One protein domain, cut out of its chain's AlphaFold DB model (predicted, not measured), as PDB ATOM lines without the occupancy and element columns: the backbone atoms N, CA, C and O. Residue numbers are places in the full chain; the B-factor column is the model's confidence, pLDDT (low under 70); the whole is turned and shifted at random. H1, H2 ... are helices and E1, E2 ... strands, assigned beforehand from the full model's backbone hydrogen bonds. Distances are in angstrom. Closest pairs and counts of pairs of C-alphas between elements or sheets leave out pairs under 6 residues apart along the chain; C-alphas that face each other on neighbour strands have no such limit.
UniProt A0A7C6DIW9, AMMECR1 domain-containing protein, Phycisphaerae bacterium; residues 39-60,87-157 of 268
ATOM      1  N   THR A  39     212.273 162.392 172.795       93.19
ATOM      2  CA  THR A  39     212.073 163.555 171.918       93.19
ATOM      3  C   THR A  39     213.070 163.551 170.754       93.19
ATOM      4  O   THR A  39     214.083 162.845 170.776       93.19
ATOM      5  N   ALA A  40     212.800 164.346 169.714       92.12
ATOM      6  CA  ALA A  40     213.715 164.485 168.579       92.12
ATOM      7  C   ALA A  40     215.105 164.990 169.016       92.12
ATOM      8  O   ALA A  40     216.120 164.469 168.555       92.12
ATOM      9  N   ASP A  41     215.149 165.932 169.961       92.31
ATOM     10  CA  ASP A  41     216.400 166.491 170.480       92.31
ATOM     11  C   ASP A  41     217.190 165.466 171.296       92.31
ATOM     12  O   ASP A  41     218.401 165.340 171.118       92.31
ATOM     13  N   GLN A  42     216.514 164.664 172.126       93.88
ATOM     14  CA  GLN A  42     217.151 163.576 172.877       93.88
ATOM     15  C   GLN A  42     217.723 162.508 171.938       93.88
ATOM     16  O   GLN A  42     218.853 162.057 172.117       93.88
ATOM     17  N   ARG A  43     216.977 162.127 170.895       95.31
ATOM     18  CA  ARG A  43     217.451 161.172 169.878       95.31
ATOM     19  C   ARG A  43     218.692 161.687 169.158       95.31
ATOM     20  O   ARG A  43     219.677 160.957 169.040       95.31
ATOM     21  N   ARG A  44     218.658 162.950 168.727       94.62
ATOM     22  CA  ARG A  44     219.793 163.620 168.084       94.62
ATOM     23  C   ARG A  44     221.004 163.676 169.012       94.62
ATOM     24  O   ARG A  44     222.104 163.340 168.586       94.62
ATOM     25  N   LEU A  45     220.797 164.028 170.280       94.38
ATOM     26  CA  LEU A  45     221.851 164.064 171.289       94.38
ATOM     27  C   LEU A  45     222.530 162.699 171.456       94.38
ATOM     28  O   LEU A  45     223.756 162.633 171.458       94.38
ATOM     29  N   LEU A  46     221.764 161.608 171.572       95.81
ATOM     30  CA  LEU A  46     222.333 160.262 171.720       95.81
ATOM     31  C   LEU A  46     223.164 159.853 170.497       95.81
ATOM     32  O   LEU A  46     224.260 159.311 170.653       95.81
ATOM     33  N   LEU A  47     222.679 160.153 169.287       97.12
ATOM     34  CA  LEU A  47     223.439 159.930 168.055       97.12
ATOM     35  C   LEU A  47     224.725 160.760 168.028       97.12
ATOM     36  O   LEU A  47     225.788 160.238 167.693       97.12
ATOM     37  N   ASP A  48     224.659 162.033 168.413       95.62
ATOM     38  CA  ASP A  48     225.820 162.923 168.433       95.62
ATOM     39  C   ASP A  48     226.860 162.476 169.463       95.62
ATOM     40  O   ASP A  48     228.054 162.454 169.154       95.62
ATOM     41  N   VAL A  49     226.427 162.017 170.639       95.69
ATOM     42  CA  VAL A  49     227.308 161.426 171.653       95.69
ATOM     43  C   VAL A  49     227.996 160.175 171.112       95.69
ATOM     44  O   VAL A  49     229.213 160.045 171.255       95.69
ATOM     45  N   ALA A  50     227.265 159.274 170.451       97.00
ATOM     46  CA  ALA A  50     227.854 158.079 169.850       97.00
ATOM     47  C   ALA A  50     228.876 158.439 168.753       97.00
ATOM     48  O   ALA A  50     230.007 157.946 168.774       97.00
ATOM     49  N   ARG A  51     228.524 159.364 167.847       97.25
ATOM     50  CA  ARG A  51     229.409 159.864 166.777       97.25
ATOM     51  C   ARG A  51     230.690 160.483 167.339       97.25
ATOM     52  O   ARG A  51     231.782 160.187 166.859       97.25
ATOM     53  N   GLN A  52     230.571 161.351 168.343       95.81
ATOM     54  CA  GLN A  52     231.712 162.014 168.979       95.81
ATOM     55  C   GLN A  52     232.608 161.013 169.705       95.81
ATOM     56  O   GLN A  52     233.825 161.080 169.559       95.81
ATOM     57  N   THR A  53     232.010 160.056 170.418       96.00
ATOM     58  CA  THR A  53     232.744 158.998 171.122       96.00
ATOM     59  C   THR A  53     233.564 158.155 170.145       96.00
ATOM     60  O   THR A  53     234.756 157.955 170.361       96.00
ATOM     61  N   ILE A  54     232.963 157.735 169.025       96.12
ATOM     62  CA  ILE A  54     233.657 156.982 167.970       96.12
ATOM     63  C   ILE A  54     234.797 157.803 167.360       96.12
ATOM     64  O   ILE A  54     235.915 157.302 167.241       96.12
ATOM     65  N   ARG A  55     234.549 159.072 167.003       95.75
ATOM     66  CA  ARG A  55     235.591 159.959 166.456       95.75
ATOM     67  C   ARG A  55     236.758 160.106 167.429       95.75
ATOM     68  O   ARG A  55     237.900 159.921 167.024       95.75
ATOM     69  N   ALA A  56     236.474 160.393 168.698       93.75
ATOM     70  CA  ALA A  56     237.493 160.564 169.725       93.75
ATOM     71  C   ALA A  56     238.316 159.285 169.937       93.75
ATOM     72  O   ALA A  56     239.544 159.352 169.974       93.75
ATOM     73  N   ALA A  57     237.662 158.121 170.008       93.31
ATOM     74  CA  ALA A  57     238.335 156.834 170.165       93.31
ATOM     75  C   ALA A  57     239.271 156.523 168.984       93.31
ATOM     76  O   ALA A  57     240.421 156.134 169.190       93.31
ATOM     77  N   LEU A  58     238.818 156.759 167.750       93.50
ATOM     78  CA  LEU A  58     239.635 156.556 166.552       93.50
ATOM     79  C   LEU A  58     240.793 157.561 166.449       93.50
ATOM     80  O   LEU A  58     241.890 157.189 166.037       93.50
ATOM     81  N   SER A  59     240.592 158.816 166.861       91.25
ATOM     82  CA  SER A  59     241.668 159.814 166.919       91.25
ATOM     83  C   SER A  59     242.724 159.479 167.980       91.25
ATOM     84  O   SER A  59     243.912 159.643 167.716       91.25
ATOM     85  N   ALA A  60     242.317 158.960 169.142       84.12
ATOM     86  CA  ALA A  60     243.233 158.526 170.201       84.12
ATOM     87  C   ALA A  60     243.976 157.219 169.855       84.12
ATOM     88  O   ALA A  60     245.101 156.996 170.295       84.12
ATOM     89  N   HIS A  87     219.798 159.418 182.340       90.19
ATOM     90  CA  HIS A  87     220.184 158.727 183.568       90.19
ATOM     91  C   HIS A  87     219.351 157.467 183.837       90.19
ATOM     92  O   HIS A  87     219.623 156.721 184.778       90.19
ATOM     93  N   GLN A  88     218.336 157.188 183.014       90.69
ATOM     94  CA  GLN A  88     217.578 155.948 183.145       90.69
ATOM     95  C   GLN A  88     218.424 154.740 182.745       90.69
ATOM     96  O   GLN A  88     219.311 154.824 181.897       90.69
ATOM     97  N   ARG A  89     218.128 153.592 183.353       91.50
ATOM     98  CA  ARG A  89     218.833 152.341 183.076       91.50
ATOM     99  C   ARG A  89     218.427 151.783 181.718       91.50
ATOM    100  O   ARG A  89     217.241 151.581 181.472       91.50
ATOM    101  N   ALA A  90     219.406 151.485 180.871       92.12
ATOM    102  CA  ALA A  90     219.167 150.892 179.560       92.12
ATOM    103  C   ALA A  90     220.373 150.070 179.091       92.12
ATOM    104  O   ALA A  90     221.518 150.352 179.439       92.12
ATOM    105  N   GLY A  91     220.107 149.054 178.276       94.06
ATOM    106  CA  GLY A  91     221.098 148.464 177.386       94.06
ATOM    107  C   GLY A  91     221.159 149.251 176.077       94.06
ATOM    108  O   GLY A  91     220.233 149.985 175.722       94.06
ATOM    109  N   CYS A  92     222.244 149.103 175.328       95.19
ATOM    110  CA  CYS A  92     222.399 149.775 174.043       95.19
ATOM    111  C   CYS A  92     223.227 148.924 173.089       95.19
ATOM    112  O   CYS A  92     224.272 148.393 173.473       95.19
ATOM    113  N   PHE A  93     222.782 148.848 171.839       95.62
ATOM    114  CA  PHE A  93     223.571 148.407 170.699       95.62
ATOM    115  C   PHE A  93     223.837 149.591 169.781       95.62
ATOM    116  O   PHE A  93     222.921 150.346 169.457       95.62
ATOM    117  N   VAL A  94     225.091 149.717 169.358       97.38
ATOM    118  CA  VAL A  94     225.506 150.640 168.304       97.38
ATOM    119  C   VAL A  94     225.805 149.809 167.073       97.38
ATOM    120  O   VAL A  94     226.631 148.895 167.131       97.38
ATOM    121  N   SER A  95     225.143 150.140 165.973       96.88
ATOM    122  CA  SER A  95     225.359 149.531 164.669       96.88
ATOM    123  C   SER A  95     225.903 150.577 163.703       96.88
ATOM    124  O   SER A  95     225.393 151.692 163.620       96.88
ATOM    125  N   LEU A  96     226.939 150.202 162.964       97.69
ATOM    126  CA  LEU A  96     227.488 150.940 161.840       97.69
ATOM    127  C   LEU A  96     227.189 150.160 160.567       97.69
ATOM    128  O   LEU A  96     227.434 148.952 160.512       97.69
ATOM    129  N   HIS A  97     226.728 150.854 159.537       96.94
ATOM    130  CA  HIS A  97     226.542 150.284 158.209       96.94
ATOM    131  C   HIS A  97     227.179 151.193 157.158       96.94
ATOM    132  O   HIS A  97     227.422 152.371 157.400       96.94
ATOM    133  N   THR A  98     227.488 150.650 155.988       96.81
ATOM    134  CA  THR A  98     227.937 151.449 154.842       96.81
ATOM    135  C   THR A  98     226.765 152.242 154.269       96.81
ATOM    136  O   THR A  98     225.718 151.659 154.007       96.81
ATOM    137  N   LEU A  99     226.949 153.531 154.004       94.38
ATOM    138  CA  LEU A  99     225.882 154.430 153.557       94.38
ATOM    139  C   LEU A  99     225.318 154.081 152.165       94.38
ATOM    140  O   LEU A  99     224.169 154.382 151.874       94.38
ATOM    141  N   ASP A 100     226.122 153.476 151.291       94.19
ATOM    142  CA  ASP A 100     225.764 153.169 149.900       94.19
ATOM    143  C   ASP A 100     225.035 151.828 149.736       94.19
ATOM    144  O   ASP A 100     224.117 151.704 148.927       94.19
ATOM    145  N   THR A 101     225.463 150.812 150.486       94.88
ATOM    146  CA  THR A 101     224.960 149.437 150.365       94.88
ATOM    147  C   THR A 101     224.200 148.948 151.595       94.88
ATOM    148  O   THR A 101     223.722 147.814 151.589       94.88
ATOM    149  N   HIS A 102     224.096 149.765 152.651       94.00
ATOM    150  CA  HIS A 102     223.488 149.419 153.945       94.00
ATOM    151  C   HIS A 102     224.050 148.126 154.567       94.00
ATOM    152  O   HIS A 102     223.392 147.430 155.341       94.00
ATOM    153  N   ARG A 103     225.288 147.754 154.214       94.62
ATOM    154  CA  ARG A 103     225.932 146.545 154.724       94.62
ATOM    155  C   ARG A 103     226.502 146.793 156.107       94.62
ATOM    156  O   ARG A 103     227.142 147.810 156.351       94.62
ATOM    157  N   LEU A 104     226.323 145.811 156.988       95.75
ATOM    158  CA  LEU A 104     226.842 145.858 158.346       95.75
ATOM    159  C   LEU A 104     228.366 146.022 158.356       95.75
ATOM    160  O   LEU A 104     229.085 145.243 157.727       95.75
ATOM    161  N   ARG A 105     228.831 147.010 159.121       96.12
ATOM    162  CA  ARG A 105     230.242 147.366 159.296       96.12
ATOM    163  C   ARG A 105     230.745 147.204 160.734       96.12
ATOM    164  O   ARG A 105     231.952 147.115 160.956       96.12
ATOM    165  N   GLY A 106     229.817 147.122 161.680       93.62
ATOM    166  CA  GLY A 106     230.042 146.770 163.078       93.62
ATOM    167  C   GLY A 106     228.714 146.816 163.823       93.62
ATOM    168  O   GLY A 106     227.888 147.672 163.539       93.62
ATOM    169  N   CYS A 107     228.465 145.894 164.745       94.62
ATOM    170  CA  CYS A 107     227.331 145.989 165.663       94.62
ATOM    171  C   CYS A 107     227.699 145.328 166.982       94.62
ATOM    172  O   CYS A 107     227.880 144.109 167.047       94.62
ATOM    173  N   VAL A 108     227.807 146.146 168.026       92.06
ATOM    174  CA  VAL A 108     228.168 145.695 169.369       92.06
ATOM    175  C   VAL A 108     227.304 146.418 170.388       92.06
ATOM    176  O   VAL A 108     226.958 147.591 170.238       92.06
ATOM    177  N   GLY A 109     226.936 145.695 171.436       89.25
ATOM    178  CA  GLY A 109     226.114 146.226 172.502       89.25
ATOM    179  C   GLY A 109     225.908 145.248 173.634       89.25
ATOM    180  O   GLY A 109     226.493 144.163 173.669       89.25
ATOM    181  N   ARG A 110     225.059 145.662 174.567       88.38
ATOM    182  CA  ARG A 110     224.732 144.908 175.773       88.38
ATOM    183  C   ARG A 110     223.227 144.900 176.003       88.38
ATOM    184  O   ARG A 110     222.549 145.901 175.788       88.38
ATOM    185  N   LEU A 111     222.729 143.748 176.448       87.19
ATOM    186  CA  LEU A 111     221.328 143.554 176.827       87.19
ATOM    187  C   LEU A 111     221.057 143.945 178.282       87.19
ATOM    188  O   LEU A 111     219.916 144.225 178.637       87.19
ATOM    189  N   ASP A 112     222.077 143.920 179.142       83.44
ATOM    190  CA  ASP A 112     221.886 144.186 180.557       83.44
ATOM    191  C   ASP A 112     221.733 145.686 180.818       83.44
ATOM    192  O   ASP A 112     222.609 146.495 180.531       83.44
ATOM    193  N   CYS A 113     220.600 146.063 181.404       86.88
ATOM    194  CA  CYS A 113     220.265 147.451 181.713       86.88
ATOM    195  C   CYS A 113     220.893 147.875 183.050       86.88
ATOM    196  O   CYS A 113     220.198 148.299 183.970       86.88
ATOM    197  N   ARG A 114     222.208 147.667 183.202       87.25
ATOM    198  CA  ARG A 114     222.939 147.985 184.442       87.25
ATOM    199  C   ARG A 114     223.419 149.422 184.483       87.25
ATOM    200  O   ARG A 114     223.521 149.983 185.566       87.25
ATOM    201  N   ASP A 115     223.702 150.006 183.330       88.25
ATOM    202  CA  ASP A 115     224.294 151.332 183.195       88.25
ATOM    203  C   ASP A 115     223.221 152.371 182.833       88.25
ATOM    204  O   ASP A 115     222.127 152.030 182.377       88.25
ATOM    205  N   GLU A 116     223.512 153.644 183.092       92.88
ATOM    206  CA  GLU A 116     222.683 154.753 182.608       92.88
ATOM    207  C   GLU A 116     222.731 154.808 181.077       92.88
ATOM    208  O   GLU A 116     223.763 154.498 180.479       92.88
ATOM    209  N   LEU A 117     221.641 155.229 180.435       93.38
ATOM    210  CA  LEU A 117     221.486 155.240 178.982       93.38
ATOM    211  C   LEU A 117     222.668 155.916 178.277       93.38
ATOM    212  O   LEU A 117     223.238 155.357 177.338       93.38
ATOM    213  N   ILE A 118     223.085 157.090 178.754       93.81
ATOM    214  CA  ILE A 118     224.217 157.815 178.167       93.81
ATOM    215  C   ILE A 118     225.538 157.041 178.281       93.81
ATOM    216  O   ILE A 118     226.357 157.051 177.359       93.81
ATOM    217  N   VAL A 119     225.740 156.338 179.397       93.56
ATOM    218  CA  VAL A 119     226.930 155.518 179.646       93.56
ATOM    219  C   VAL A 119     226.908 154.288 178.744       93.56
ATOM    220  O   VAL A 119     227.915 153.992 178.101       93.56
ATOM    221  N   ALA A 120     225.759 153.620 178.632       94.56
ATOM    222  CA  ALA A 120     225.572 152.473 177.753       94.56
ATOM    223  C   ALA A 120     225.851 152.835 176.284       94.56
ATOM    224  O   ALA A 120     226.568 152.107 175.601       94.56
ATOM    225  N   VAL A 121     225.364 153.990 175.813       96.31
ATOM    226  CA  VAL A 121     225.643 154.487 174.454       96.31
ATOM    227  C   VAL A 121     227.139 154.711 174.241       96.31
ATOM    228  O   VAL A 121     227.686 154.220 173.255       96.31
ATOM    229  N   ARG A 122     227.827 155.398 175.164       95.62
ATOM    230  CA  ARG A 122     229.278 155.645 175.060       95.62
ATOM    231  C   ARG A 122     230.075 154.345 175.022       95.62
ATOM    232  O   ARG A 122     230.920 154.170 174.149       95.62
ATOM    233  N   GLN A 123     229.795 153.422 175.938       94.69
ATOM    234  CA  GLN A 123     230.492 152.137 175.994       94.69
ATOM    235  C   GLN A 123     230.269 151.322 174.717       94.69
ATOM    236  O   GLN A 123     231.232 150.843 174.122       94.69
ATOM    237  N   SER A 124     229.024 151.200 174.251       95.50
ATOM    238  CA  SER A 124     228.716 150.477 173.014       95.50
ATOM    239  C   SER A 124     229.336 151.146 171.782       95.50
ATOM    240  O   SER A 124     229.812 150.450 170.888       95.50
ATOM    241  N   ALA A 125     229.422 152.480 171.761       96.69
ATOM    242  CA  ALA A 125     230.075 153.247 170.700       96.69
ATOM    243  C   ALA A 125     231.603 153.058 170.670       96.69
ATOM    244  O   ALA A 125     232.194 153.078 169.599       96.69
ATOM    245  N   ILE A 126     232.254 152.824 171.810       95.00
ATOM    246  CA  ILE A 126     233.667 152.408 171.829       95.00
ATOM    247  C   ILE A 126     233.780 150.957 171.346       95.00
ATOM    248  O   ILE A 126     234.576 150.640 170.466       95.00
ATOM    249  N   ASN A 127     232.942 150.072 171.888       94.56
ATOM    250  CA  ASN A 127     233.030 148.636 171.639       94.56
ATOM    251  C   ASN A 127     232.724 148.245 170.187       94.56
ATOM    252  O   ASN A 127     233.257 147.240 169.719       94.56
ATOM    253  N   VAL A 128     231.914 149.018 169.451       95.69
ATOM    254  CA  VAL A 128     231.625 148.741 168.031       95.69
ATOM    255  C   VAL A 128     232.881 148.786 167.153       95.69
ATOM    256  O   VAL A 128     232.941 148.094 166.140       95.69
ATOM    257  N   LEU A 129     233.916 149.525 167.568       95.00
ATOM    258  CA  LEU A 129     235.218 149.576 166.889       95.00
ATOM    259  C   LEU A 129     236.044 148.296 167.079       95.00
ATOM    260  O   LEU A 129     237.018 148.073 166.364       95.00
ATOM    261  N   HIS A 130     235.640 147.452 168.027       93.62
ATOM    262  CA  HIS A 130     236.288 146.195 168.388       93.62
ATOM    263  C   HIS A 130     235.392 144.984 168.089       93.62
ATOM    264  O   HIS A 130     235.531 143.937 168.722       93.62
ATOM    265  N   ASP A 131     234.457 145.112 167.141       93.50
ATOM    266  CA  ASP A 131     233.603 144.000 166.726       93.50
ATOM    267  C   ASP A 131     234.464 142.832 166.195       93.50
ATOM    268  O   ASP A 131     235.178 142.996 165.198       93.50
ATOM    269  N   PRO A 132     234.398 141.635 166.815       90.94
ATOM    270  CA  PRO A 132     235.265 140.506 166.477       90.94
ATOM    271  C   PRO A 132     235.093 140.011 165.033       90.94
ATOM    272  O   PRO A 132     235.959 139.308 164.520       90.94
ATOM    273  N   ARG A 133     233.991 140.367 164.360       92.25
ATOM    274  CA  ARG A 133     233.746 140.020 162.951       92.25
ATOM    275  C   ARG A 133     234.563 140.862 161.970       92.25
ATOM    276  O   ARG A 133     234.677 140.472 160.813       92.25
ATOM    277  N   PHE A 134     235.102 141.998 162.413       93.00
ATOM    278  CA  PHE A 134     235.798 142.977 161.573       93.00
ATOM    279  C   PHE A 134     237.237 143.243 162.045       93.00
ATOM    280  O   PHE A 134     237.812 144.275 161.715       93.00
ATOM    281  N   VAL A 135     237.843 142.316 162.794       88.81
ATOM    282  CA  VAL A 135     239.207 142.470 163.342       88.81
ATOM    283  C   VAL A 135     240.277 142.666 162.268       88.81
ATOM    284  O   VAL A 135     241.199 143.449 162.469       88.81
ATOM    285  N   ASP A 136     240.124 142.015 161.113       91.31
ATOM    286  CA  ASP A 136     241.065 142.122 159.989       91.31
ATOM    287  C   ASP A 136     240.880 143.417 159.179       91.31
ATOM    288  O   ASP A 136     241.716 143.772 158.350       91.31
ATOM    289  N   CYS A 137     239.770 144.125 159.398       90.44
ATOM    290  CA  CYS A 137     239.426 145.365 158.715       90.44
ATOM    291  C   CYS A 137     238.707 146.302 159.702       90.44
ATOM    292  O   CYS A 137     237.484 146.469 159.621       90.44
ATOM    293  N   PRO A 138     239.420 146.885 160.682       92.06
ATOM    294  CA  PRO A 138     238.816 147.780 161.665       92.06
ATOM    295  C   PRO A 138     238.297 149.060 161.000       92.06
ATOM    296  O   PRO A 138     238.740 149.434 159.915       92.06
ATOM    297  N   VAL A 139     237.319 149.717 161.624       93.94
ATOM    298  CA  VAL A 139     236.787 151.006 161.143       93.94
ATOM    299  C   VAL A 139     237.860 152.087 161.276       93.94
ATOM    300  O   VAL A 139     238.545 152.144 162.296       93.94
ATOM    301  N   THR A 140     237.991 152.961 160.274       94.06
ATOM    302  CA  THR A 140     238.950 154.083 160.293       94.06
ATOM    303  C   THR A 140     238.257 155.446 160.241       94.06
ATOM    304  O   THR A 140     237.080 155.553 159.889       94.06
ATOM    305  N   LEU A 141     238.986 156.518 160.580       94.81
ATOM    306  CA  LEU A 141     238.464 157.893 160.544       94.81
ATOM    307  C   LEU A 141     237.985 158.299 159.145       94.81
ATOM    308  O   LEU A 141     236.951 158.949 159.005       94.81
ATOM    309  N   GLU A 142     238.717 157.897 158.107       94.56
ATOM    310  CA  GLU A 142     238.430 158.211 156.704       94.56
ATOM    311  C   GLU A 142     237.195 157.473 156.183       94.56
ATOM    312  O   GLU A 142     236.646 157.833 155.137       94.56
ATOM    313  N   GLU A 143     236.776 156.412 156.874       94.94
ATOM    314  CA  GLU A 143     235.578 155.648 156.554       94.94
ATOM    315  C   GLU A 143     234.310 156.318 157.078       94.94
ATOM    316  O   GLU A 143     233.278 156.228 156.419       94.94
ATOM    317  N   LEU A 144     234.388 157.061 158.188       95.81
ATOM    318  CA  LEU A 144     233.226 157.644 158.867       95.81
ATOM    319  C   LEU A 144     232.261 158.420 157.947       95.81
ATOM    320  O   LEU A 144     231.057 158.220 158.083       95.81
ATOM    321  N   PRO A 145     232.701 159.252 156.976       96.69
ATOM    322  CA  PRO A 145     231.780 159.942 156.065       96.69
ATOM    323  C   PRO A 145     230.971 159.016 155.143       96.69
ATOM    324  O   PRO A 145     229.989 159.457 154.555       96.69
ATOM    325  N   ARG A 146     231.387 157.753 154.990       96.62
ATOM    326  CA  ARG A 146     230.727 156.725 154.174       96.62
ATOM    327  C   ARG A 146     229.890 155.756 155.011       96.62
ATOM    328  O   ARG A 146     229.451 154.740 154.478       96.62
ATOM    329  N   LEU A 147     229.693 156.036 156.297       97.56
ATOM    330  CA  LEU A 147     228.922 155.187 157.196       97.56
ATOM    331  C   LEU A 147     227.610 155.849 157.617       97.56
ATOM    332  O   LEU A 147     227.479 157.073 157.657       97.56
ATOM    333  N   GLU A 148     226.663 155.009 157.994       97.69
ATOM    334  CA  GLU A 148     225.484 155.349 158.777       97.69
ATOM    335  C   GLU A 148     225.580 154.699 160.161       97.69
ATOM    336  O   GLU A 148     226.223 153.661 160.341       97.69
ATOM    337  N   ILE A 149     224.961 155.341 161.145       97.88
ATOM    338  CA  ILE A 149     224.907 154.901 162.535       97.88
ATOM    339  C   ILE A 149     223.456 154.693 162.951       97.88
ATOM    340  O   ILE A 149     222.574 155.490 162.631       97.88
ATOM    341  N   GLU A 150     223.223 153.618 163.688       97.62
ATOM    342  CA  GLU A 150     221.939 153.271 164.277       97.62
ATOM    343  C   GLU A 150     222.154 152.880 165.742       97.62
ATOM    344  O   GLU A 150     223.105 152.169 166.081       97.62
ATOM    345  N   LEU A 151     221.266 153.349 166.616       97.12
ATOM    346  CA  LEU A 151     221.230 152.966 168.023       97.12
ATOM    347  C   LEU A 151     219.991 152.114 168.276       97.12
ATOM    348  O   LEU A 151     218.876 152.543 167.989       97.12
ATOM    349  N   THR A 152     220.172 150.943 168.878       95.31
ATOM    350  CA  THR A 152     219.069 150.147 169.425       95.31
ATOM    351  C   THR A 152     219.157 150.172 170.943       95.31
ATOM    352  O   THR A 152     220.033 149.547 171.541       95.31
ATOM    353  N   LEU A 153     218.248 150.914 171.570       94.88
ATOM    354  CA  LEU A 153     218.124 150.993 173.019       94.88
ATOM    355  C   LEU A 153     217.290 149.820 173.524       94.88
ATOM    356  O   LEU A 153     216.249 149.503 172.946       94.88
ATOM    357  N   ILE A 154     217.747 149.190 174.600       93.25
ATOM    358  CA  ILE A 154     217.089 148.069 175.268       93.25
ATOM    359  C   ILE A 154     216.610 148.565 176.627       93.25
ATOM    360  O   ILE A 154     217.419 149.045 177.421       93.25
ATOM    361  N   PHE A 155     215.315 148.459 176.899       90.94
ATOM    362  CA  PHE A 155     214.765 148.845 178.198       90.94
ATOM    363  C   PHE A 155     214.822 147.684 179.196       90.94
ATOM    364  O   PHE A 155     214.920 146.526 178.769       90.94
ATOM    365  N   PRO A 156     214.778 147.971 180.514       90.06
ATOM    366  CA  PRO A 156     214.794 146.943 181.544       90.06
ATOM    367  C   PRO A 156     213.780 145.837 181.254       90.06
ATOM    368  O   PRO A 156     212.625 146.099 180.918       90.06
ATOM    369  N   MET A 157     214.244 144.594 181.341       91.00
ATOM    370  CA  MET A 157     213.423 143.435 181.017       91.00
ATOM    371  C   MET A 157     212.482 143.100 182.169       91.00
ATOM    372  O   MET A 157     212.845 143.212 183.339       91.00
TER     373      MET A 157
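AT A GLANCE: This is residues 39 to 60 and 87 to 157 of the 268 residues of the protein "AMMECR1 domain-containing protein" of Phycisphaerae bacterium (UniProt A0A7C6DIW9). A twisted sheet of three strands has two helices over one face, its other face bare: H2 packs slantwise on E2 and E1, and H1 packs on H2 and, with residues 43 to 51, mainly on E3. Residues 131 to 146, with no named element, make the long way from the end of H2 back to E3, 11 to 19 A from the mean of the C-alphas. The printed part has 93 residues, with two named helices and three named strands in the order H1, E1, E2, H2, E3; the sheet order is E2, E1, E3, all antiparallel, and the class is mixed, helices and strands. The whole is compact, with a radius of gyration of the C-alphas of 12.8 A, and rounded, spanning 34 by 28 by 28 A.

IN THESE COORDINATES: The printed part begins at Thr 39, and H1 follows as residues 40 to 60, 30.2 A from first to last C-alpha, beginning with C-alpha 40 at (213.715, 164.485, 168.579). After the cut, E1 is residues 91 to 98, 23.7 A long, with C-alpha 91 at (221.098, 148.464, 177.386). E2 is residues 104 to 110, 17.6 A long. H2 is residues 117 to 130, 20.3 A long. E3 is residues 147 to 154, 22.7 A long, and ends with C-alpha 154 at (217.089, 148.069, 175.268). The printed part ends at Met 157.

HOW THE PARTS SIT: The sheet has E1 as its inner strand and E2 and E3 as its edge strands. It is twisted, with C-alphas up to 4.0 A off its best plane. E1 and E2 form a hairpin and are antiparallel at 176 degrees; N 96 and O 106 are within hydrogen-bond range at 2.8 A, as are N 94 and O 108 at 3.0 A. E1 and E3 are antiparallel at 161 degrees, with N 91 and O 154 at 2.8 A and N 150 and O 95 at 2.9 A, both within hydrogen-bond range. H1 and H2 are on one face of the sheet in two layers, helices on one side and strands on the other. H2 is on the sheet at a height of 7.4 A over the sheet. It lies over E2 and E1 and runs slantwise to the strands, at 46 degrees to E2 on the local plane. The closest C-alphas of H2 and E2 are those of Val 108 and Val 128, 4.8 A apart; those of H2 and E1 are Cys 92 and Ala 120, 5.6 A apart. E2, H2 and E3 form a split strand-helix-strand unit, two strands that run the same way with E1 between them in the sheet, and its crossover is right-handed. H1 touches H2, with the C-alphas of Ala 50 and Ala 125 closest at 5.4 A; they run the same way at a steep tilt of 39 degrees. H1 is also on the sheet, and its closest C-alphas to E3 are those of Leu 47 and Leu 151, 7.3 A apart. Every O i to N i+4 pair of H1 is within hydrogen-bond range; in H2 8 of 10 are.

THE WHOLE: The two C-alphas farthest apart are those of Thr 39 and Asp 136, 38.0 A. Residues 61 to 86 are not printed, and C-alphas 60 and 87 are 26.6 A apart across this cut, which lies in the link from H1 to E1. Of the links that are printed whole, E1 to E2 is tight, E2 to H2 is short, and H2 to E3, with 16 residues, is long. The mean pLDDT of the printed part is 93.8, and no printed residue is under 70.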